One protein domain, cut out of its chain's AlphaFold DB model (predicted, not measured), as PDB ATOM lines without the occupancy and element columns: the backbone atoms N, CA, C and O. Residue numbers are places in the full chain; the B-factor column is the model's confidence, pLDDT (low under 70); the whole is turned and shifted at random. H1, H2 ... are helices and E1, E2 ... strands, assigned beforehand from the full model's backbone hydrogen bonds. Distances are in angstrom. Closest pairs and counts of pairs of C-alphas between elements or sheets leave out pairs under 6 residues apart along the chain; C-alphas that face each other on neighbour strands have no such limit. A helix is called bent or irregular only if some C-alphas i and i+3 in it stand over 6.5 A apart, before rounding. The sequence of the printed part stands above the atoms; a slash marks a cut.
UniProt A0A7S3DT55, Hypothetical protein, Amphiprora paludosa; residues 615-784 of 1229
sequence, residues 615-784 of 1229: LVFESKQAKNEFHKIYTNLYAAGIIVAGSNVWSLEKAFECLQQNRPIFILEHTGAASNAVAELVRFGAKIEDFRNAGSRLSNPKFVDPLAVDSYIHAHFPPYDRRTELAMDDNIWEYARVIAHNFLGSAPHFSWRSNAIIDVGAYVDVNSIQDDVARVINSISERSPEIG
ATOM      1  N   LEU A 615      19.632  39.733  37.635       35.50
ATOM      2  CA  LEU A 615      18.997  40.273  38.851       35.50
ATOM      3  C   LEU A 615      18.555  39.129  39.783       35.50
ATOM      4  O   LEU A 615      17.380  38.755  39.853       35.50
ATOM      5  N   VAL A 616      19.533  38.549  40.480       33.59
ATOM      6  CA  VAL A 616      19.343  37.528  41.510       33.59
ATOM      7  C   VAL A 616      18.925  38.215  42.803       33.59
ATOM      8  O   VAL A 616      19.747  38.683  43.582       33.59
ATOM      9  N   PHE A 617      17.620  38.267  43.041       43.34
ATOM     10  CA  PHE A 617      17.090  38.664  44.339       43.34
ATOM     11  C   PHE A 617      17.288  37.519  45.334       43.34
ATOM     12  O   PHE A 617      16.726  36.439  45.140       43.34
ATOM     13  N   GLU A 618      18.040  37.771  46.406       34.62
ATOM     14  CA  GLU A 618      18.359  36.802  47.471       34.62
ATOM     15  C   GLU A 618      17.110  36.134  48.064       34.62
ATOM     16  O   GLU A 618      17.128  34.970  48.461       34.62
ATOM     17  N   SER A 619      15.992  36.864  48.083       50.62
ATOM     18  CA  SER A 619      14.698  36.348  48.502       50.62
ATOM     19  C   SER A 619      13.559  36.817  47.598       50.62
ATOM     20  O   SER A 619      13.602  37.859  46.935       50.62
ATOM     21  N   LYS A 620      12.451  36.066  47.640       47.47
ATOM     22  CA  LYS A 620      11.175  36.474  47.032       47.47
ATOM     23  C   LYS A 620      10.658  37.799  47.616       47.47
ATOM     24  O   LYS A 620       9.958  38.525  46.916       47.47
ATOM     25  N   GLN A 621      11.014  38.124  48.863       50.84
ATOM     26  CA  GLN A 621      10.693  39.411  49.476       50.84
ATOM     27  C   GLN A 621      11.520  40.541  48.857       50.84
ATOM     28  O   GLN A 621      10.918  41.503  48.397       50.84
ATOM     29  N   ALA A 622      12.840  40.389  48.717       42.50
ATOM     30  CA  ALA A 622      13.697  41.378  48.056       42.50
ATOM     31  C   ALA A 622      13.248  41.660  46.609       42.50
ATOM     32  O   ALA A 622      13.182  42.816  46.197       42.50
ATOM     33  N   LYS A 623      12.820  40.631  45.859       58.12
ATOM     34  CA  LYS A 623      12.193  40.819  44.535       58.12
ATOM     35  C   LYS A 623      10.915  41.658  44.607       58.12
ATOM     36  O   LYS A 623      10.712  42.545  43.781       58.12
ATOM     37  N   ASN A 624      10.036  41.352  45.558       54.91
ATOM     38  CA  ASN A 624       8.761  42.047  45.719       54.91
ATOM     39  C   ASN A 624       8.948  43.488  46.219       54.91
ATOM     40  O   ASN A 624       8.201  44.368  45.803       54.91
ATOM     41  N   GLU A 625       9.940  43.742  47.072       52.44
ATOM     42  CA  GLU A 625      10.283  45.077  47.558       52.44
ATOM     43  C   GLU A 625      10.975  45.904  46.482       52.44
ATOM     44  O   GLU A 625      10.519  47.012  46.237       52.44
ATOM     45  N   PHE A 626      11.945  45.362  45.737       56.47
ATOM     46  CA  PHE A 626      12.481  46.028  44.545       56.47
ATOM     47  C   PHE A 626      11.362  46.375  43.555       56.47
ATOM     48  O   PHE A 626      11.259  47.516  43.118       56.47
ATOM     49  N   HIS A 627      10.461  45.431  43.258       53.00
ATOM     50  CA  HIS A 627       9.319  45.678  42.377       53.00
ATOM     51  C   HIS A 627       8.387  46.776  42.917       53.00
ATOM     52  O   HIS A 627       7.991  47.662  42.163       53.00
ATOM     53  N   LYS A 628       8.071  46.765  44.217       52.50
ATOM     54  CA  LYS A 628       7.223  47.765  44.893       52.50
ATOM     55  C   LYS A 628       7.894  49.139  44.991       52.50
ATOM     56  O   LYS A 628       7.218  50.149  44.859       52.50
ATOM     57  N   ILE A 629       9.199  49.197  45.231       51.12
ATOM     58  CA  ILE A 629       9.973  50.441  45.317       51.12
ATOM     59  C   ILE A 629      10.108  51.045  43.919       51.12
ATOM     60  O   ILE A 629       9.774  52.209  43.730       51.12
ATOM     61  N   TYR A 630      10.490  50.245  42.922       54.75
ATOM     62  CA  TYR A 630      10.643  50.695  41.538       54.75
ATOM     63  C   TYR A 630       9.311  51.178  40.940       54.75
ATOM     64  O   TYR A 630       9.267  52.273  40.391       54.75
ATOM     65  N   THR A 631       8.210  50.433  41.117       52.28
ATOM     66  CA  THR A 631       6.886  50.832  40.583       52.28
ATOM     67  C   THR A 631       6.212  51.986  41.336       52.28
ATOM     68  O   THR A 631       5.311  52.607  40.776       52.28
ATOM     69  N   ASN A 632       6.642  52.307  42.564       49.75
ATOM     70  CA  ASN A 632       6.157  53.479  43.306       49.75
ATOM     71  C   ASN A 632       7.032  54.729  43.105       49.75
ATOM     72  O   ASN A 632       6.494  55.832  43.066       49.75
ATOM     73  N   LEU A 633       8.361  54.586  42.991       45.00
ATOM     74  CA  LEU A 633       9.274  55.710  42.726       45.00
ATOM     75  C   LEU A 633       9.202  56.172  41.269       45.00
ATOM     76  O   LEU A 633       9.235  57.370  40.998       45.00
ATOM     77  N   TYR A 634       9.076  55.227  40.337       52.16
ATOM     78  CA  TYR A 634       8.923  55.511  38.921       52.16
ATOM     79  C   TYR A 634       7.502  55.155  38.488       52.16
ATOM     80  O   TYR A 634       7.175  53.992  38.261       52.16
ATOM     81  N   ALA A 635       6.684  56.173  38.205       48.62
ATOM     82  CA  ALA A 635       5.434  56.026  37.439       48.62
ATOM     83  C   ALA A 635       5.676  55.615  35.960       48.62
ATOM     84  O   ALA A 635       4.801  55.748  35.103       48.62
ATOM     85  N   ALA A 636       6.885  55.139  35.663       49.84
ATOM     86  CA  ALA A 636       7.547  55.121  34.374       49.84
ATOM     87  C   ALA A 636       8.250  53.768  34.149       49.84
ATOM     88  O   ALA A 636       9.458  53.697  33.945       49.84
ATOM     89  N   GLY A 637       7.450  52.701  34.126       57.12
ATOM     90  CA  GLY A 637       7.720  51.562  33.253       57.12
ATOM     91  C   GLY A 637       7.921  50.197  33.886       57.12
ATOM     92  O   GLY A 637       8.142  50.041  35.085       57.12
ATOM     93  N   ILE A 638       7.821  49.186  33.024       67.00
ATOM     94  CA  ILE A 638       7.957  47.774  33.380       67.00
ATOM     95  C   ILE A 638       9.208  47.200  32.722       67.00
ATOM     96  O   ILE A 638       9.430  47.375  31.525       67.00
ATOM     97  N   ILE A 639       9.998  46.475  33.514       74.50
ATOM     98  CA  ILE A 639      11.070  45.615  33.014       74.50
ATOM     99  C   ILE A 639      10.442  44.264  32.652       74.50
ATOM    100  O   ILE A 639      10.018  43.510  33.533       74.50
ATOM    101  N   VAL A 640      10.343  43.966  31.358       73.69
ATOM    102  CA  VAL A 640       9.741  42.732  30.838       73.69
ATOM    103  C   VAL A 640      10.834  41.692  30.634       73.69
ATOM    104  O   VAL A 640      11.691  41.835  29.763       73.69
ATOM    105  N   ALA A 641      10.768  40.622  31.424       78.25
ATOM    106  CA  ALA A 641      11.662  39.476  31.333       78.25
ATOM    107  C   ALA A 641      10.902  38.155  31.544       78.25
ATOM    108  O   ALA A 641       9.918  38.100  32.292       78.25
ATOM    109  N   GLY A 642      11.388  37.078  30.922       81.69
ATOM    110  CA  GLY A 642      10.857  35.721  31.091       81.69
ATOM    111  C   GLY A 642       9.661  35.355  30.199       81.69
ATOM    112  O   GLY A 642       9.339  36.025  29.219       81.69
ATOM    113  N   SER A 643       9.010  34.238  30.542       80.75
ATOM    114  CA  SER A 643       7.961  33.570  29.747       80.75
ATOM    115  C   SER A 643       6.622  33.485  30.495       80.75
ATOM    116  O   SER A 643       6.078  32.400  30.659       80.75
ATOM    117  N   ASN A 644       6.108  34.603  31.016       86.00
ATOM    118  CA  ASN A 644       4.826  34.640  31.734       86.00
ATOM    119  C   ASN A 644       3.801  35.497  30.976       86.00
ATOM    120  O   ASN A 644       4.088  36.656  30.677       86.00
ATOM    121  N   VAL A 645       2.599  34.955  30.740       86.44
ATOM    122  CA  VAL A 645       1.447  35.667  30.151       86.44
ATOM    123  C   VAL A 645       1.185  36.996  30.869       86.44
ATOM    124  O   VAL A 645       1.044  38.023  30.213       86.44
ATOM    125  N   TRP A 646       1.247  37.022  32.205       85.56
ATOM    126  CA  TRP A 646       1.029  38.243  32.995       85.56
ATOM    127  C   TRP A 646       2.037  39.363  32.681       85.56
ATOM    128  O   TRP A 646       1.697  40.543  32.738       85.56
ATOM    129  N   SER A 647       3.276  39.013  32.308       84.69
ATOM    130  CA  SER A 647       4.275  39.998  31.875       84.69
ATOM    131  C   SER A 647       3.911  40.623  30.523       84.69
ATOM    132  O   SER A 647       4.189  41.799  30.313       84.69
ATOM    133  N   LEU A 648       3.274  39.860  29.624       88.56
ATOM    134  CA  LEU A 648       2.771  40.342  28.332       88.56
ATOM    135  C   LEU A 648       1.506  41.203  28.510       88.56
ATOM    136  O   LEU A 648       1.432  42.282  27.931       88.56
ATOM    137  N   GLU A 649       0.562  40.793  29.365       88.94
ATOM    138  CA  GLU A 649      -0.615  41.602  29.740       88.94
ATOM    139  C   GLU A 649      -0.197  42.967  30.314       88.94
ATOM    140  O   GLU A 649      -0.644  44.018  29.851       88.94
ATOM    141  N   LYS A 650       0.721  42.970  31.289       86.88
ATOM    142  CA  LYS A 650       1.204  44.195  31.941       86.88
ATOM    143  C   LYS A 650       2.063  45.072  31.033       86.88
ATOM    144  O   LYS A 650       1.989  46.297  31.128       86.88
ATOM    145  N   ALA A 651       2.841  44.474  30.131       88.38
ATOM    146  CA  ALA A 651       3.510  45.223  29.075       88.38
ATOM    147  C   ALA A 651       2.488  45.906  28.156       88.38
ATOM    148  O   ALA A 651       2.615  47.094  27.876       88.38
ATOM    149  N   PHE A 652       1.434  45.196  27.747       90.25
ATOM    150  CA  PHE A 652       0.390  45.761  26.900       90.25
ATOM    151  C   PHE A 652      -0.356  46.916  27.584       90.25
ATOM    152  O   PHE A 652      -0.514  47.959  26.959       90.25
ATOM    153  N   GLU A 653      -0.704  46.811  28.872       88.81
ATOM    154  CA  GLU A 653      -1.236  47.949  29.651       88.81
ATOM    155  C   GLU A 653      -0.326  49.189  29.592       88.81
ATOM    156  O   GLU A 653      -0.816  50.314  29.498       88.81
ATOM    157  N   CYS A 654       0.999  49.001  29.609       87.94
ATOM    158  CA  CYS A 654       1.945  50.107  29.462       87.94
ATOM    159  C   CYS A 654       1.938  50.686  28.041       87.94
ATOM    160  O   CYS A 654       1.851  51.905  27.902       87.94
ATOM    161  N   LEU A 655       1.927  49.844  26.998       89.75
ATOM    162  CA  LEU A 655       1.806  50.285  25.599       89.75
ATOM    163  C   LEU A 655       0.525  51.103  25.365       89.75
ATOM    164  O   LEU A 655       0.578  52.156  24.730       89.75
ATOM    165  N   GLN A 656      -0.611  50.662  25.920       90.38
ATOM    166  CA  GLN A 656      -1.892  51.380  25.842       90.38
ATOM    167  C   GLN A 656      -1.814  52.778  26.473       90.38
ATOM    168  O   GLN A 656      -2.335  53.747  25.921       90.38
ATOM    169  N   GLN A 657      -1.140  52.888  27.620       87.56
ATOM    170  CA  GLN A 657      -1.000  54.127  28.393       87.56
ATOM    171  C   GLN A 657       0.201  54.991  27.958       87.56
ATOM    172  O   GLN A 657       0.506  55.976  28.629       87.56
ATOM    173  N   ASN A 658       0.908  54.611  26.885       86.50
ATOM    174  CA  ASN A 658       2.214  55.151  26.480       86.50
ATOM    175  C   ASN A 658       3.235  55.261  27.635       86.50
ATOM    176  O   ASN A 658       4.068  56.168  27.679       86.50
ATOM    177  N   ARG A 659       3.165  54.329  28.590       84.81
ATOM    178  CA  ARG A 659       4.187  54.163  29.625       84.81
ATOM    179  C   ARG A 659       5.381  53.421  29.031       84.81
ATOM    180  O   ARG A 659       5.190  52.547  28.185       84.81
ATOM    181  N   PRO A 660       6.601  53.738  29.482       84.81
ATOM    182  CA  PRO A 660       7.803  53.166  28.913       84.81
ATOM    183  C   PRO A 660       7.967  51.696  29.294       84.81
ATOM    184  O   PRO A 660       7.452  51.240  30.318       84.81
ATOM    185  N   ILE A 661       8.723  50.954  28.491       89.06
ATOM    186  CA  ILE A 661       9.003  49.540  28.747       89.06
ATOM    187  C   ILE A 661      10.473  49.253  28.448       89.06
ATOM    188  O   ILE A 661      10.996  49.634  27.398       89.06
ATOM    189  N   PHE A 662      11.121  48.552  29.378       89.00
ATOM    190  CA  PHE A 662      12.460  47.994  29.214       89.00
ATOM    191  C   PHE A 662      12.319  46.501  28.947       89.00
ATOM    192  O   PHE A 662      11.898  45.740  29.817       89.00
ATOM    193  N   ILE A 663      12.616  46.070  27.729       91.56
ATOM    194  CA  ILE A 663      12.358  44.706  27.272       91.56
ATOM    195  C   ILE A 663      13.692  43.979  27.214       91.56
ATOM    196  O   ILE A 663      14.539  44.324  26.397       91.56
ATOM    197  N   LEU A 664      13.880  42.984  28.083       90.50
ATOM    198  CA  LEU A 664      15.071  42.138  28.071       90.50
ATOM    199  C   LEU A 664      14.829  40.981  27.100       90.50
ATOM    200  O   LEU A 664      14.264  39.941  27.467       90.50
ATOM    201  N   GLU A 665      15.187  41.184  25.838       89.56
ATOM    202  CA  GLU A 665      14.986  40.192  24.783       89.56
ATOM    203  C   GLU A 665      15.826  38.933  25.041       89.56
ATOM    204  O   GLU A 665      16.808  38.946  25.780       89.56
ATOM    205  N   HIS A 666      15.381  37.804  24.496       88.06
ATOM    206  CA  HIS A 666      15.930  36.461  24.688       88.06
ATOM    207  C   HIS A 666      15.853  35.913  26.126       88.06
ATOM    208  O   HIS A 666      16.106  34.727  26.331       88.06
ATOM    209  N   THR A 667      15.393  36.697  27.114       86.50
ATOM    210  CA  THR A 667      15.128  36.192  28.477       86.50
ATOM    211  C   THR A 667      13.853  35.347  28.596       86.50
ATOM    212  O   THR A 667      13.687  34.639  29.590       86.50
ATOM    213  N   GLY A 668      12.955  35.371  27.602       87.50
ATOM    214  CA  GLY A 668      11.842  34.426  27.501       87.50
ATOM    215  C   GLY A 668      10.796  34.771  26.440       87.50
ATOM    216  O   GLY A 668      10.881  35.776  25.740       87.50
ATOM    217  N   ALA A 669       9.780  33.917  26.318       85.38
ATOM    218  CA  ALA A 669       8.755  34.025  25.278       85.38
ATOM    219  C   ALA A 669       7.909  35.304  25.401       85.38
ATOM    220  O   ALA A 669       7.523  35.870  24.382       85.38
ATOM    221  N   ALA A 670       7.652  35.788  26.623       87.69
ATOM    222  CA  ALA A 670       6.876  37.010  26.824       87.69
ATOM    223  C   ALA A 670       7.699  38.261  26.492       87.69
ATOM    224  O   ALA A 670       7.172  39.161  25.846       87.69
ATOM    225  N   SER A 671       8.986  38.322  26.861       89.50
ATOM    226  CA  SER A 671       9.823  39.467  26.473       89.50
ATOM    227  C   SER A 671      10.082  39.511  24.966       89.50
ATOM    228  O   SER A 671       9.974  40.586  24.385       89.50
ATOM    229  N   ASN A 672      10.288  38.367  24.306       90.69
ATOM    230  CA  ASN A 672      10.396  38.298  22.842       90.69
ATOM    231  C   ASN A 672       9.100  38.756  22.143       90.69
ATOM    232  O   ASN A 672       9.148  39.548  21.204       90.69
ATOM    233  N   ALA A 673       7.935  38.311  22.624       91.00
ATOM    234  CA  ALA A 673       6.647  38.729  22.071       91.00
ATOM    235  C   ALA A 673       6.389  40.238  22.259       91.00
ATOM    236  O   ALA A 673       5.880  40.896  21.352       91.00
ATOM    237  N   VAL A 674       6.787  40.817  23.400       92.75
ATOM    238  CA  VAL A 674       6.711  42.272  23.633       92.75
ATOM    239  C   VAL A 674       7.734  43.041  22.781       92.75
ATOM    240  O   VAL A 674       7.406  44.118  22.284       92.75
ATOM    241  N   ALA A 675       8.931  42.494  22.540       93.31
ATOM    242  CA  ALA A 675       9.925  43.085  21.637       93.31
ATOM    243  C   ALA A 675       9.376  43.201  20.205       93.31
ATOM    244  O   ALA A 675       9.429  44.279  19.607       93.31
ATOM    245  N   GLU A 676       8.758  42.137  19.683       94.31
ATOM    246  CA  GLU A 676       8.095  42.180  18.375       94.31
ATOM    247  C   GLU A 676       6.871  43.104  18.348       94.31
ATOM    248  O   GLU A 676       6.665  43.793  17.351       94.31
ATOM    249  N   LEU A 677       6.099  43.216  19.437       94.06
ATOM    250  CA  LEU A 677       5.008  44.198  19.527       94.06
ATOM    251  C   LEU A 677       5.511  45.650  19.486       94.06
ATOM    252  O   LEU A 677       4.898  46.487  18.824       94.06
ATOM    253  N   VAL A 678       6.643  45.961  20.126       94.00
ATOM    254  CA  VAL A 678       7.258  47.299  20.047       94.00
ATOM    255  C   VAL A 678       7.861  47.563  18.664       94.00
ATOM    256  O   VAL A 678       7.674  48.657  18.129       94.00
ATOM    257  N   ARG A 679       8.506  46.573  18.031       94.31
ATOM    258  CA  ARG A 679       8.973  46.670  16.630       94.31
ATOM    259  C   ARG A 679       7.819  46.890  15.655       94.31
ATOM    260  O   ARG A 679       7.927  47.712  14.748       94.31
ATOM    261  N   PHE A 680       6.709  46.189  15.855       94.56
ATOM    262  CA  PHE A 680       5.491  46.344  15.067       94.56
ATOM    263  C   PHE A 680       4.884  47.743  15.227       94.56
ATOM    264  O   PHE A 680       4.624  48.415  14.229       94.56
ATOM    265  N   GLY A 681       4.750  48.225  16.467       92.62
ATOM    266  CA  GLY A 681       4.319  49.592  16.757       92.62
ATOM    267  C   GLY A 681       5.229  50.647  16.120       92.62
ATOM    268  O   GLY A 681       4.733  51.612  15.542       92.62
ATOM    269  N   ALA A 682       6.552  50.448  16.151       91.56
ATOM    270  CA  ALA A 682       7.510  51.336  15.489       91.56
ATOM    271  C   ALA A 682       7.282  51.394  13.971       91.56
ATOM    272  O   ALA A 682       7.220  52.483  13.405       91.56
ATOM    273  N   LYS A 683       7.050  50.246  13.316       91.88
ATOM    274  CA  LYS A 683       6.705  50.207  11.883       91.88
ATOM    275  C   LYS A 683       5.369  50.878  11.575       91.88
ATOM    276  O   LYS A 683       5.269  51.560  10.561       91.88
ATOM    277  N   ILE A 684       4.357  50.727  12.431       89.31
ATOM    278  CA  ILE A 684       3.084  51.459  12.305       89.31
ATOM    279  C   ILE A 684       3.323  52.974  12.384       89.31
ATOM    280  O   ILE A 684       2.771  53.725  11.579       89.31
ATOM    281  N   GLU A 685       4.160  53.430  13.317       86.88
ATOM    282  CA  GLU A 685       4.517  54.843  13.439       86.88
ATOM    283  C   GLU A 685       5.317  55.339  12.218       86.88
ATOM    284  O   GLU A 685       5.013  56.412  11.696       86.88
ATOM    285  N   ASP A 686       6.243  54.546  11.675       85.50
ATOM    286  CA  ASP A 686       6.948  54.860  10.426       85.50
ATOM    287  C   ASP A 686       6.005  54.909   9.212       85.50
ATOM    288  O   ASP A 686       6.110  55.831   8.401       85.50
ATOM    289  N   PHE A 687       5.033  53.996   9.096       84.69
ATOM    290  CA  PHE A 687       3.998  54.057   8.055       84.69
ATOM    291  C   PHE A 687       3.113  55.302   8.201       84.69
ATOM    292  O   PHE A 687       2.821  55.957   7.201       84.69
ATOM    293  N   ARG A 688       2.735  55.688   9.429       82.06
ATOM    294  CA  ARG A 688       2.014  56.943   9.716       82.06
ATOM    295  C   ARG A 688       2.837  58.167   9.303       82.06
ATOM    296  O   ARG A 688       2.310  59.083   8.672       82.06
ATOM    297  N   ASN A 689       4.130  58.168   9.615       81.50
ATOM    298  CA  ASN A 689       5.040  59.277   9.331       81.50
ATOM    299  C   ASN A 689       5.357  59.395   7.831       81.50
ATOM    300  O   ASN A 689       5.304  60.497   7.286       81.50
ATOM    301  N   ALA A 690       5.601  58.286   7.129       80.69
ATOM    302  CA  ALA A 690       5.742  58.260   5.670       80.69
ATOM    303  C   ALA A 690       4.430  58.652   4.967       80.69
ATOM    304  O   ALA A 690       4.438  59.424   4.004       80.69
ATOM    305  N   GLY A 691       3.300  58.184   5.503       64.94
ATOM    306  CA  GLY A 691       1.951  58.509   5.051       64.94
ATOM    307  C   GLY A 691       1.599  59.996   5.140       64.94
ATOM    308  O   GLY A 691       0.751  60.438   4.381       64.94
ATOM    309  N   SER A 692       2.289  60.800   5.961       56.78
ATOM    310  CA  SER A 692       2.051  62.256   6.068       56.78
ATOM    311  C   SER A 692       2.233  63.040   4.757       56.78
ATOM    312  O   SER A 692       1.739  64.161   4.637       56.78
ATOM    313  N   ARG A 693       2.901  62.457   3.749       55.22
ATOM    314  CA  ARG A 693       3.035  63.025   2.392       55.22
ATOM    315  C   ARG A 693       1.876  62.678   1.449       55.22
ATOM    316  O   ARG A 693       1.841  63.182   0.328       55.22
ATOM    317  N   LEU A 694       0.936  61.839   1.881       52.09
ATOM    318  CA  LEU A 694      -0.293  61.486   1.174       52.09
ATOM    319  C   LEU A 694      -1.482  61.954   2.024       52.09
ATOM    320  O   LEU A 694      -1.585  61.639   3.203       52.09
ATOM    321  N   SER A 695      -2.398  62.723   1.439       50.50
ATOM    322  CA  SER A 695      -3.380  63.545   2.170       50.50
ATOM    323  C   SER A 695      -4.514  62.788   2.891       50.50
ATOM    324  O   SER A 695      -5.534  63.386   3.229       50.50
ATOM    325  N   ASN A 696      -4.373  61.483   3.141       59.50
ATOM    326  CA  ASN A 696      -5.392  60.662   3.789       59.50
ATOM    327  C   ASN A 696      -4.767  59.599   4.723       59.50
ATOM    328  O   ASN A 696      -4.471  58.491   4.272       59.50
ATOM    329  N   PRO A 697      -4.614  59.876   6.035       55.72
ATOM    330  CA  PRO A 697      -3.962  58.975   6.996       55.72
ATOM    331  C   PRO A 697      -4.774  57.707   7.342       55.72
ATOM    332  O   PRO A 697      -4.441  57.004   8.291       55.72
ATOM    333  N   LYS A 698      -5.851  57.405   6.602       59.56
ATOM    334  CA  LYS A 698      -6.713  56.228   6.812       59.56
ATOM    335  C   LYS A 698      -6.255  54.962   6.077       59.56
ATOM    336  O   LYS A 698      -6.864  53.918   6.274       59.56
ATOM    337  N   PHE A 699      -5.214  55.045   5.246       61.62
ATOM    338  CA  PHE A 699      -4.711  53.921   4.449       61.62
ATOM    339  C   PHE A 699      -3.265  53.562   4.812       61.62
ATOM    340  O   PHE A 699      -2.333  53.792   4.045       61.62
ATOM    341  N   VAL A 700      -3.095  52.938   5.981       74.56
ATOM    342  CA  VAL A 700      -2.050  51.915   6.127       74.56
ATOM    343  C   VAL A 700      -2.546  50.695   5.350       74.56
ATOM    344  O   VAL A 700      -3.700  50.309   5.527       74.56
ATOM    345  N   ASP A 701      -1.726  50.120   4.468       83.44
ATOM    346  CA  ASP A 701      -2.119  48.946   3.677       83.44
ATOM    347  C   ASP A 701      -2.386  47.738   4.602       83.44
ATOM    348  O   ASP A 701      -1.441  47.258   5.242       83.44
ATOM    349  N   PRO A 702      -3.629  47.218   4.683       84.69
ATOM    350  CA  PRO A 702      -3.943  46.077   5.539       84.69
ATOM    351  C   PRO A 702      -3.136  44.832   5.166       84.69
ATOM    352  O   PRO A 702      -2.721  44.089   6.049       84.69
ATOM    353  N   LEU A 703      -2.831  44.636   3.876       86.56
ATOM    354  CA  LEU A 703      -2.060  43.482   3.409       86.56
ATOM    355  C   LEU A 703      -0.608  43.543   3.893       86.56
ATOM    356  O   LEU A 703      -0.037  42.512   4.242       86.56
ATOM    357  N   ALA A 704      -0.013  44.737   3.970       85.44
ATOM    358  CA  ALA A 704       1.317  44.929   4.544       85.44
ATOM    359  C   ALA A 704       1.336  44.687   6.065       85.44
ATOM    360  O   ALA A 704       2.302  44.122   6.584       85.44
ATOM    361  N   VAL A 705       0.264  45.072   6.768       87.00
ATOM    362  CA  VAL A 705       0.095  44.833   8.211       87.00
ATOM    363  C   VAL A 705      -0.069  43.342   8.502       87.00
ATOM    364  O   VAL A 705       0.738  42.786   9.245       87.00
ATOM    365  N   ASP A 706      -1.039  42.672   7.878       87.44
ATOM    366  CA  ASP A 706      -1.287  41.242   8.095       87.44
ATOM    367  C   ASP A 706      -0.099  40.380   7.635       87.44
ATOM    368  O   ASP A 706       0.258  39.415   8.309       87.44
ATOM    369  N   SER A 707       0.590  40.759   6.551       89.25
ATOM    370  CA  SER A 707       1.835  40.108   6.115       89.25
ATOM    371  C   SER A 707       2.941  40.207   7.173       89.25
ATOM    372  O   SER A 707       3.589  39.202   7.479       89.25
ATOM    373  N   TYR A 708       3.125  41.376   7.806       88.75
ATOM    374  CA  TYR A 708       4.069  41.505   8.919       88.75
ATOM    375  C   TYR A 708       3.644  40.659  10.123       88.75
ATOM    376  O   TYR A 708       4.476  39.950  10.689       88.75
ATOM    377  N   ILE A 709       2.356  40.684  10.490       90.94
ATOM    378  CA  ILE A 709       1.834  39.908  11.621       90.94
ATOM    379  C   ILE A 709       2.052  38.403  11.395       90.94
ATOM    380  O   ILE A 709       2.569  37.720  12.278       90.94
ATOM    381  N   HIS A 710       1.747  37.883  10.204       87.00
ATOM    382  CA  HIS A 710       1.975  36.476   9.862       87.00
ATOM    383  C   HIS A 710       3.458  36.082   9.827       87.00
ATOM    384  O   HIS A 710       3.784  34.942  10.166       87.00
ATOM    385  N   ALA A 711       4.352  36.995   9.435       87.19
ATOM    386  CA  ALA A 711       5.789  36.735   9.380       87.19
ATOM    387  C   ALA A 711       6.474  36.782  10.760       87.19
ATOM    388  O   ALA A 711       7.386  35.992  11.001       87.19
ATOM    389  N   HIS A 712       6.042  37.679  11.656       86.19
ATOM    390  CA  HIS A 712       6.702  37.940  12.947       86.19
ATOM    391  C   HIS A 712       5.995  37.331  14.171       86.19
ATOM    392  O   HIS A 712       6.646  37.092  15.184       86.19
ATOM    393  N   PHE A 713       4.701  37.003  14.083       87.94
ATOM    394  CA  PHE A 713       3.942  36.301  15.130       87.94
ATOM    395  C   PHE A 713       3.487  34.930  14.595       87.94
ATOM    396  O   PHE A 713       2.291  34.721  14.338       87.94
ATOM    397  N   PRO A 714       4.431  33.995  14.358       75.81
ATOM    398  CA  PRO A 714       4.230  32.834  13.495       75.81
ATOM    399  C   PRO A 714       3.056  31.957  13.957       75.81
ATOM    400  O   PRO A 714       2.898  31.738  15.159       75.81
ATOM    401  N   PRO A 715       2.212  31.451  13.037       65.75
ATOM    402  CA  PRO A 715       1.146  30.519  13.387       65.75
ATOM    403  C   PRO A 715       1.697  29.192  13.943       65.75
ATOM    404  O   PRO A 715       2.851  28.831  13.722       65.75
ATOM    405  N   TYR A 716       0.806  28.476  14.631       58.66
ATOM    406  CA  TYR A 716       0.952  27.303  15.518       58.66
ATOM    407  C   TYR A 716       1.794  26.086  15.040       58.66
ATOM    408  O   TYR A 716       1.896  25.082  15.743       58.66
ATOM    409  N   ASP A 717       2.393  26.140  13.850       57.22
ATOM    410  CA  ASP A 717       2.988  24.990  13.153       57.22
ATOM    411  C   ASP A 717       4.529  24.902  13.277       57.22
ATOM    412  O   ASP A 717       5.129  23.862  13.010       57.22
ATOM    413  N   ARG A 718       5.215  25.955  13.759       54.44
ATOM    414  CA  ARG A 718       6.683  25.953  13.985       54.44
ATOM    415  C   ARG A 718       7.089  25.428  15.371       54.44
ATOM    416  O   ARG A 718       7.778  26.091  16.136       54.44
ATOM    417  N   ARG A 719       6.686  24.197  15.684       50.25
ATOM    418  CA  ARG A 719       6.826  23.572  17.019       50.25
ATOM    419  C   ARG A 719       8.242  23.125  17.432       50.25
ATOM    420  O   ARG A 719       8.400  22.558  18.510       50.25
ATOM    421  N   THR A 720       9.262  23.294  16.590       48.28
ATOM    422  CA  THR A 720      10.567  22.621  16.757       48.28
ATOM    423  C   THR A 720      11.665  23.441  17.435       48.28
ATOM    424  O   THR A 720      12.659  22.851  17.853       48.28
ATOM    425  N   GLU A 721      11.521  24.762  17.577       49.69
ATOM    426  CA  GLU A 721      12.598  25.636  18.073       49.69
ATOM    427  C   GLU A 721      12.210  26.351  19.382       49.69
ATOM    428  O   GLU A 721      11.543  27.378  19.393       49.69
ATOM    429  N   LEU A 722      12.668  25.756  20.492       50.25
ATOM    430  CA  LEU A 722      12.673  26.258  21.876       50.25
ATOM    431  C   LEU A 722      11.355  26.804  22.462       50.25
ATOM    432  O   LEU A 722      11.106  28.005  22.477       50.25
ATOM    433  N   ALA A 723      10.639  25.911  23.159       51.50
ATOM    434  CA  ALA A 723       9.921  26.207  24.410       51.50
ATOM    435  C   ALA A 723       9.016  27.461  24.417       51.50
ATOM    436  O   ALA A 723       8.920  28.167  25.426       51.50
ATOM    437  N   MET A 724       8.335  27.721  23.304       57.09
ATOM    438  CA  MET A 724       7.282  28.724  23.242       57.09
ATOM    439  C   MET A 724       6.045  28.201  23.976       57.09
ATOM    440  O   MET A 724       5.587  27.090  23.725       57.09
ATOM    441  N   ASP A 725       5.512  29.003  24.893       69.62
ATOM    442  CA  ASP A 725       4.142  28.831  25.366       69.62
ATOM    443  C   ASP A 725       3.227  29.373  24.261       69.62
ATOM    444  O   ASP A 725       3.201  30.585  24.019       69.62
ATOM    445  N   ASP A 726       2.541  28.474  23.548       71.06
ATOM    446  CA  ASP A 726       1.710  28.795  22.378       71.06
ATOM    447  C   ASP A 726       0.718  29.939  22.674       71.06
ATOM    448  O   ASP A 726       0.498  30.819  21.835       71.06
ATOM    449  N   ASN A 727       0.190  29.979  23.905       83.88
ATOM    450  CA  ASN A 727      -0.774  30.979  24.363       83.88
ATOM    451  C   ASN A 727      -0.190  32.404  24.344       83.88
ATOM    452  O   ASN A 727      -0.909  33.358  24.054       83.88
ATOM    453  N   ILE A 728       1.110  32.567  24.626       85.38
ATOM    454  CA  ILE A 728       1.781  33.878  24.667       85.38
ATOM    455  C   ILE A 728       1.861  34.479  23.258       85.38
ATOM    456  O   ILE A 728       1.552  35.655  23.071       85.38
ATOM    457  N   TRP A 729       2.227  33.677  22.255       86.69
ATOM    458  CA  TRP A 729       2.333  34.146  20.869       86.69
ATOM    459  C   TRP A 729       0.977  34.307  20.185       86.69
ATOM    460  O   TRP A 729       0.813  35.216  19.369       86.69
ATOM    461  N   GLU A 730      -0.019  33.490  20.532       87.88
ATOM    462  CA  GLU A 730      -1.396  33.709  20.084       87.88
ATOM    463  C   GLU A 730      -1.981  35.003  20.670       87.88
ATOM    464  O   GLU A 730      -2.490  35.835  19.917       87.88
ATOM    465  N   TYR A 731      -1.817  35.242  21.976       90.06
ATOM    466  CA  TYR A 731      -2.253  36.483  22.625       90.06
ATOM    467  C   TYR A 731      -1.533  37.715  22.050       90.06
ATOM    468  O   TYR A 731      -2.176  38.721  21.745       90.06
ATOM    469  N   ALA A 732      -0.223  37.624  21.793       90.38
ATOM    470  CA  ALA A 732       0.532  38.684  21.123       90.38
ATOM    471  C   ALA A 732       0.047  38.949  19.685       90.38
ATOM    472  O   ALA A 732      -0.046  40.107  19.283       90.38
ATOM    473  N   ARG A 733      -0.346  37.917  18.920       92.25
ATOM    474  CA  ARG A 733      -0.949  38.097  17.585       92.25
ATOM    475  C   ARG A 733      -2.311  38.792  17.661       92.25
ATOM    476  O   ARG A 733      -2.585  39.685  16.861       92.25
ATOM    477  N   VAL A 734      -3.150  38.424  18.632       93.19
ATOM    478  CA  VAL A 734      -4.444  39.089  18.879       93.19
ATOM    479  C   VAL A 734      -4.238  40.558  19.259       93.19
ATOM    480  O   VAL A 734      -4.958  41.419  18.750       93.19
ATOM    481  N   ILE A 735      -3.223  40.871  20.071       92.69
ATOM    482  CA  ILE A 735      -2.810  42.255  20.341       92.69
ATOM    483  C   ILE A 735      -2.364  42.955  19.051       92.69
ATOM    484  O   ILE A 735      -2.807  44.072  18.796       92.69
ATOM    485  N   ALA A 736      -1.538  42.316  18.216       92.62
ATOM    486  CA  ALA A 736      -1.017  42.915  16.989       92.62
ATOM    487  C   ALA A 736      -2.138  43.313  16.006       92.62
ATOM    488  O   ALA A 736      -2.190  44.466  15.582       92.62
ATOM    489  N   HIS A 737      -3.110  42.436  15.722       92.12
ATOM    490  CA  HIS A 737      -4.247  42.804  14.855       92.12
ATOM    491  C   HIS A 737      -5.096  43.964  15.423       92.12
ATOM    492  O   HIS A 737      -5.729  44.689  14.659       92.12
ATOM    493  N   ASN A 738      -5.095  44.180  16.745       92.00
ATOM    494  CA  ASN A 738      -5.864  45.240  17.413       92.00
ATOM    495  C   ASN A 738      -5.021  46.465  17.834       92.00
ATOM    496  O   ASN A 738      -5.558  47.402  18.435       92.00
ATOM    497  N   PHE A 739      -3.720  46.493  17.519       92.81
ATOM    498  CA  PHE A 739      -2.746  47.427  18.103       92.81
ATOM    499  C   PHE A 739      -3.124  48.900  17.891       92.81
ATOM    500  O   PHE A 739      -3.128  49.678  18.842       92.81
ATOM    501  N   LEU A 740      -3.533  49.259  16.668       87.06
ATOM    502  CA  LEU A 740      -3.976  50.612  16.297       87.06
ATOM    503  C   LEU A 740      -5.182  51.113  17.109       87.06
ATOM    504  O   LEU A 740      -5.277  52.307  17.382       87.06
ATOM    505  N   GLY A 741      -6.103  50.217  17.478       89.38
ATOM    506  CA  GLY A 741      -7.279  50.560  18.282       89.38
ATOM    507  C   GLY A 741      -7.014  50.523  19.788       89.38
ATOM    508  O   GLY A 741      -7.662  51.245  20.538       89.38
ATOM    509  N   SER A 742      -6.068  49.693  20.232       88.50
ATOM    510  CA  SER A 742      -5.771  49.492  21.656       88.50
ATOM    511  C   SER A 742      -4.730  50.461  22.213       88.50
ATOM    512  O   SER A 742      -4.870  50.907  23.346       88.50
ATOM    513  N   ALA A 743      -3.697  50.801  21.437       90.12
ATOM    514  CA  ALA A 743      -2.594  51.662  21.863       90.12
ATOM    515  C   ALA A 743      -2.480  52.938  20.996       90.12
ATOM    516  O   ALA A 743      -1.432  53.191  20.398       90.12
ATOM    517  N   PRO A 744      -3.534  53.781  20.920       87.00
ATOM    518  CA  PRO A 744      -3.571  54.952  20.035       87.00
ATOM    519  C   PRO A 744      -2.529  56.028  20.385       87.00
ATOM    520  O   PRO A 744      -2.218  56.879  19.551       87.00
ATOM    521  N   HIS A 745      -1.985  55.992  21.605       86.62
ATOM    522  CA  HIS A 745      -0.961  56.916  22.099       86.62
ATOM    523  C   HIS A 745       0.465  56.350  22.056       86.62
ATOM    524  O   HIS A 745       1.383  57.042  22.487       86.62
ATOM    525  N   PHE A 746       0.669  55.123  21.557       90.25
ATOM    526  CA  PHE A 746       1.992  54.499  21.503       90.25
ATOM    527  C   PHE A 746       3.012  55.377  20.761       90.25
ATOM    528  O   PHE A 746       2.785  55.790  19.619       90.25
ATOM    529  N   SER A 747       4.168  55.584  21.393       86.88
ATOM    530  CA  SER A 747       5.395  56.035  20.744       86.88
ATOM    531  C   SER A 747       6.499  55.004  20.940       86.88
ATOM    532  O   SER A 747       6.802  54.599  22.069       86.88
ATOM    533  N   TRP A 748       7.174  54.616  19.856       87.00
ATOM    534  CA  TRP A 748       8.281  53.658  19.972       87.00
ATOM    535  C   TRP A 748       9.456  54.220  20.777       87.00
ATOM    536  O   TRP A 748      10.179  53.463  21.417       87.00
ATOM    537  N   ARG A 749       9.616  55.549  20.800       82.12
ATOM    538  CA  ARG A 749      10.717  56.245  21.485       82.12
ATOM    539  C   ARG A 749      10.705  56.068  23.002       82.12
ATOM    540  O   ARG A 749      11.761  56.180  23.613       82.12
ATOM    541  N   SER A 750       9.547  55.754  23.583       84.56
ATOM    542  CA  SER A 750       9.408  55.453  25.012       84.56
ATOM    543  C   SER A 750       9.751  54.011  25.379       84.56
ATOM    544  O   SER A 750       9.617  53.633  26.535       84.56
ATOM    545  N   ASN A 751      10.199  53.185  24.435       88.44
ATOM    546  CA  ASN A 751      10.464  51.772  24.671       88.44
ATOM    547  C   ASN A 751      11.905  51.416  24.276       88.44
ATOM    548  O   ASN A 751      12.389  51.821  23.218       88.44
ATOM    549  N   ALA A 752      12.584  50.632  25.116       88.38
ATOM    550  CA  ALA A 752      13.912  50.091  24.842       88.38
ATOM    551  C   ALA A 752      13.834  48.569  24.763       88.38
ATOM    552  O   ALA A 752      13.354  47.911  25.688       88.38
ATOM    553  N   ILE A 753      14.344  48.020  23.664       90.75
ATOM    554  CA  ILE A 753      14.600  46.590  23.517       90.75
ATOM    555  C   ILE A 753      16.094  46.405  23.753       90.75
ATOM    556  O   ILE A 753      16.907  46.857  22.951       90.75
ATOM    557  N   ILE A 754      16.436  45.788  24.879       88.50
ATOM    558  CA  ILE A 754      17.802  45.439  25.251       88.50
ATOM    559  C   ILE A 754      17.983  43.975  24.862       88.50
ATOM    560  O   ILE A 754      17.426  43.077  25.498       88.50
ATOM    561  N   ASP A 755      18.735  43.746  23.791       88.81
ATOM    562  CA  ASP A 755      19.147  42.412  23.368       88.81
ATOM    563  C   ASP A 755      20.166  41.856  24.379       88.81
ATOM    564  O   ASP A 755      21.236  42.428  24.573       88.81
ATOM    565  N   VAL A 756      19.808  40.762  25.061       82.94
ATOM    566  CA  VAL A 756      20.669  40.070  26.041       82.94
ATOM    567  C   VAL A 756      21.461  38.919  25.388       82.94
ATOM    568  O   VAL A 756      22.353  38.341  26.008       82.94
ATOM    569  N   GLY A 757      21.143  38.559  24.139       77.81
ATOM    570  CA  GLY A 757      21.868  37.566  23.340       77.81
ATOM    571  C   GLY A 757      23.045  38.171  22.571       77.81
ATOM    572  O   GLY A 757      24.093  37.535  22.440       77.81
ATOM    573  N   ALA A 758      22.907  39.411  22.101       76.44
ATOM    574  CA  ALA A 758      24.031  40.219  21.652       76.44
ATOM    575  C   ALA A 758      24.927  40.619  22.837       76.44
ATOM    576  O   ALA A 758      24.459  41.002  23.906       76.44
ATOM    577  N   TYR A 759      26.245  40.605  22.621       55.06
ATOM    578  CA  TYR A 759      27.205  41.240  23.530       55.06
ATOM    579  C   TYR A 759      27.123  42.767  23.360       55.06
ATOM    580  O   TYR A 759      27.908  43.369  22.624       55.06
ATOM    581  N   VAL A 760      26.124  43.389  23.989       55.62
ATOM    582  CA  VAL A 760      25.900  44.839  23.929       55.62
ATOM    583  C   VAL A 760      26.883  45.570  24.849       55.62
ATOM    584  O   VAL A 760      27.086  45.187  26.000       55.62
ATOM    585  N   ASP A 761      27.486  46.646  24.341       71.81
ATOM    586  CA  ASP A 761      28.294  47.576  25.133       71.81
ATOM    587  C   ASP A 761      27.447  48.188  26.264       71.81
ATOM    588  O   ASP A 761      26.357  48.711  26.017       71.81
ATOM    589  N   VAL A 762      27.964  48.177  27.495       67.88
ATOM    590  CA  VAL A 762      27.325  48.791  28.673       67.88
ATOM    591  C   VAL A 762      26.956  50.256  28.405       67.88
ATOM    592  O   VAL A 762      25.892  50.699  28.833       67.88
ATOM    593  N   ASN A 763      27.767  50.985  27.628       62.19
ATOM    594  CA  ASN A 763      27.460  52.356  27.213       62.19
ATOM    595  C   ASN A 763      26.199  52.432  26.339       62.19
ATOM    596  O   ASN A 763      25.408  53.354  26.500       62.19
ATOM    597  N   SER A 764      25.976  51.457  25.453       65.50
ATOM    598  CA  SER A 764      24.777  51.399  24.607       65.50
ATOM    599  C   SER A 764      23.535  51.031  25.415       65.50
ATOM    600  O   SER A 764      22.476  51.600  25.171       65.50
ATOM    601  N   ILE A 765      23.648  50.138  26.408       70.25
ATOM    602  CA  ILE A 765      22.540  49.856  27.340       70.25
ATOM    603  C   ILE A 765      22.218  51.113  28.160       70.25
ATOM    604  O   ILE A 765      21.051  51.472  28.307       70.25
ATOM    605  N   GLN A 766      23.240  51.812  28.661       67.12
ATOM    606  CA  GLN A 766      23.066  53.050  29.419       67.12
ATOM    607  C   GLN A 766      22.435  54.159  28.569       67.12
ATOM    608  O   GLN A 766      21.523  54.830  29.050       67.12
ATOM    609  N   ASP A 767      22.876  54.340  27.323       62.56
ATOM    610  CA  ASP A 767      22.351  55.366  26.420       62.56
ATOM    611  C   ASP A 767      20.929  55.024  25.929       62.56
ATOM    612  O   ASP A 767      20.118  55.931  25.748       62.56
ATOM    613  N   ASP A 768      20.565  53.742  25.827       70.25
ATOM    614  CA  ASP A 768      19.196  53.298  25.525       70.25
ATOM    615  C   ASP A 768      18.244  53.443  26.717       70.25
ATOM    616  O   ASP A 768      17.109  53.903  26.558       70.25
ATOM    617  N   VAL A 769      18.716  53.139  27.929       72.62
ATOM    618  CA  VAL A 769      17.974  53.407  29.167       72.62
ATOM    619  C   VAL A 769      17.802  54.915  29.370       72.62
ATOM    620  O   VAL A 769      16.697  55.373  29.657       72.62
ATOM    621  N   ALA A 770      18.850  55.709  29.137       64.56
ATOM    622  CA  ALA A 770      18.792  57.169  29.152       64.56
ATOM    623  C   ALA A 770      17.804  57.713  28.111       64.56
ATOM    624  O   ALA A 770      16.978  58.562  28.437       64.56
ATOM    625  N   ARG A 771      17.855  57.211  26.871       73.44
ATOM    626  CA  ARG A 771      16.957  57.574  25.764       73.44
ATOM    627  C   ARG A 771      15.489  57.361  26.123       73.44
ATOM    628  O   ARG A 771      14.688  58.252  25.855       73.44
ATOM    629  N   VAL A 772      15.159  56.241  26.766       71.62
ATOM    630  CA  VAL A 772      13.805  55.994  27.278       71.62
ATOM    631  C   VAL A 772      13.465  56.921  28.434       71.62
ATOM    632  O   VAL A 772      12.454  57.599  28.348       71.62
ATOM    633  N   ILE A 773      14.282  57.019  29.490       68.81
ATOM    634  CA  ILE A 773      13.935  57.850  30.662       68.81
ATOM    635  C   ILE A 773      13.730  59.324  30.248       68.81
ATOM    636  O   ILE A 773      12.740  59.936  30.646       68.81
ATOM    637  N   ASN A 774      14.578  59.853  29.358       60.69
ATOM    638  CA  ASN A 774      14.433  61.193  28.775       60.69
ATOM    639  C   ASN A 774      13.122  61.389  27.979       60.69
ATOM    640  O   ASN A 774      12.689  62.528  27.820       60.69
ATOM    641  N   SER A 775      12.489  60.328  27.456       64.88
ATOM    642  CA  SER A 775      11.232  60.443  26.697       64.88
ATOM    643  C   SER A 775       9.997  60.611  27.586       64.88
ATOM    644  O   SER A 775       9.001  61.161  27.126       64.88
ATOM    645  N   ILE A 776      10.044  60.151  28.844       64.81
ATOM    646  CA  ILE A 776       8.972  60.382  29.828       64.81
ATOM    647  C   ILE A 776       9.218  61.689  30.572       64.81
ATOM    648  O   ILE A 776       8.287  62.447  30.837       64.81
ATOM    649  N   SER A 777      10.476  61.962  30.925       55.81
ATOM    650  CA  SER A 777      10.857  63.188  31.607       55.81
ATOM    651  C   SER A 777      11.398  64.224  30.623       55.81
ATOM    652  O   SER A 777      12.573  64.583  30.652       55.81
ATOM    653  N   GLU A 778      10.487  64.823  29.845       49.47
ATOM    654  CA  GLU A 778      10.739  65.954  28.925       49.47
ATOM    655  C   GLU A 778      11.426  67.178  29.580       49.47
ATOM    656  O   GLU A 778      11.762  68.147  28.904       49.47
ATOM    657  N   ARG A 779      11.613  67.165  30.908       45.69
ATOM    658  CA  ARG A 779      12.244  68.216  31.720       45.69
ATOM    659  C   ARG A 779      13.491  67.758  32.493       45.69
ATOM    660  O   ARG A 779      14.053  68.561  33.238       45.69
ATOM    661  N   SER A 780      13.931  66.504  32.364       45.53
ATOM    662  CA  SER A 780      15.170  66.045  33.009       45.53
ATOM    663  C   SER A 780      16.405  66.621  32.305       45.53
ATOM    664  O   SER A 780      16.483  66.570  31.077       45.53
ATOM    665  N   PRO A 781      17.409  67.134  33.042       50.31
ATOM    666  CA  PRO A 781      18.709  67.433  32.454       50.31
ATOM    667  C   PRO A 781      19.393  66.138  31.988       50.31
ATOM    668  O   PRO A 781      19.214  65.087  32.601       50.31
ATOM    669  N   GLU A 782      20.184  66.244  30.919       58.59
ATOM    670  CA  GLU A 782      20.769  65.127  30.163       58.59
ATOM    671  C   GLU A 782      21.292  63.969  31.036       58.59
ATOM    672  O   GLU A 782      22.343  64.073  31.684       58.59
ATOM    673  N   ILE A 783      20.608  62.823  30.982       57.09
ATOM    674  CA  ILE A 783      21.093  61.586  31.601       57.09
ATOM    675  C   ILE A 783      22.451  61.224  30.984       57.09
ATOM    676  O   ILE A 783      22.610  61.188  29.766       57.09
ATOM    677  N   GLY A 784      23.446  61.039  31.853       66.19
ATOM    678  CA  GLY A 784      24.870  61.039  31.503       66.19
ATOM    679  C   GLY A 784      25.671  62.098  32.272       66.19
ATOM    680  O   GLY A 784      26.831  61.861  32.609       66.19
TER     681      GLY A 784
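What this domain is: This is residues 615 to 784 of the 1229 residues of the protein "Hypothetical protein" of Amphiprora paludosa (UniProt A0A7S3DT55). A small sheet of three strands lies between H6 on one face and H2 and H3 on the other, three layers; H5 packs on H2 and H3, and H4 on H5, making a bundle of four helices, while H1 lies off near E1. The printed part has 170 residues, with six named helices and three named strands in the order H1 E1 H2 E2 H3 H4 H5 E3 H6. The sheet runs E1 E2 E3, parallel; the class is mostly helix. The whole is compact, with a radius of gyration of the C-alphas of 17.0 A and spans of 51 by 45 by 29 A.

How they stand to each other: H1, residues 620 to 633, only grazes the sheet with residues 627 to 631. E1, residues 638 to 640, and E2, residues 661 to 665, are parallel neighbours, with N 640 and O 662 2.8 A apart, within hydrogen-bond range. With H2, residues 645 to 656, they form a strand-helix-strand unit, parallel neighbour strands with a helix between, its crossover right-handed. H3, residues 669 to 691, touches H2 with residues 670 to 674 alone; the closest C-alphas, of Leu 648 and Ala 670, are 5.5 A apart. H4, residues 702 to 712, and H5, residues 726 to 742, form a helical hairpin; the closest C-alphas, of Ile 709 and Ala 736, are 6.8 A apart. H5 is the hub, touching H2, H3 and H4. E3, residues 751 to 755, is parallel to E2, with N 754 and O 663 2.8 A apart; E2, H3 H4 H5, E3 form another unit. H6, residues 762 to 776, runs along E3 at 7 degrees on the local plane, with a height over the sheet of 8.9 A. Every O i to N i+4 pair is within hydrogen-bond range in H1, H2, H3 and H4, against 11 of 13 in H5 and 10 of 11 in H6.

Where its parts are: H1 begins at C-alpha 620 (11.175, 36.474, 47.032). H3 is 32.5 A long, H5 22.0 A and H6 21.7 A. H5 is irregular, with C-alphas 737 and 740 7.9 A apart. H6 ends at C-alpha 776 (8.972, 60.382, 29.828).

The domain as a whole: The farthest C-alphas, of Glu 618 and Ser 695, are 56.9 A apart. The printed part has no cut; the link from H4 to H5 is long. Mean pLDDT of the printed part is 74.5; 64 residues are under 70, among them 615 to 638 and 773 to 784.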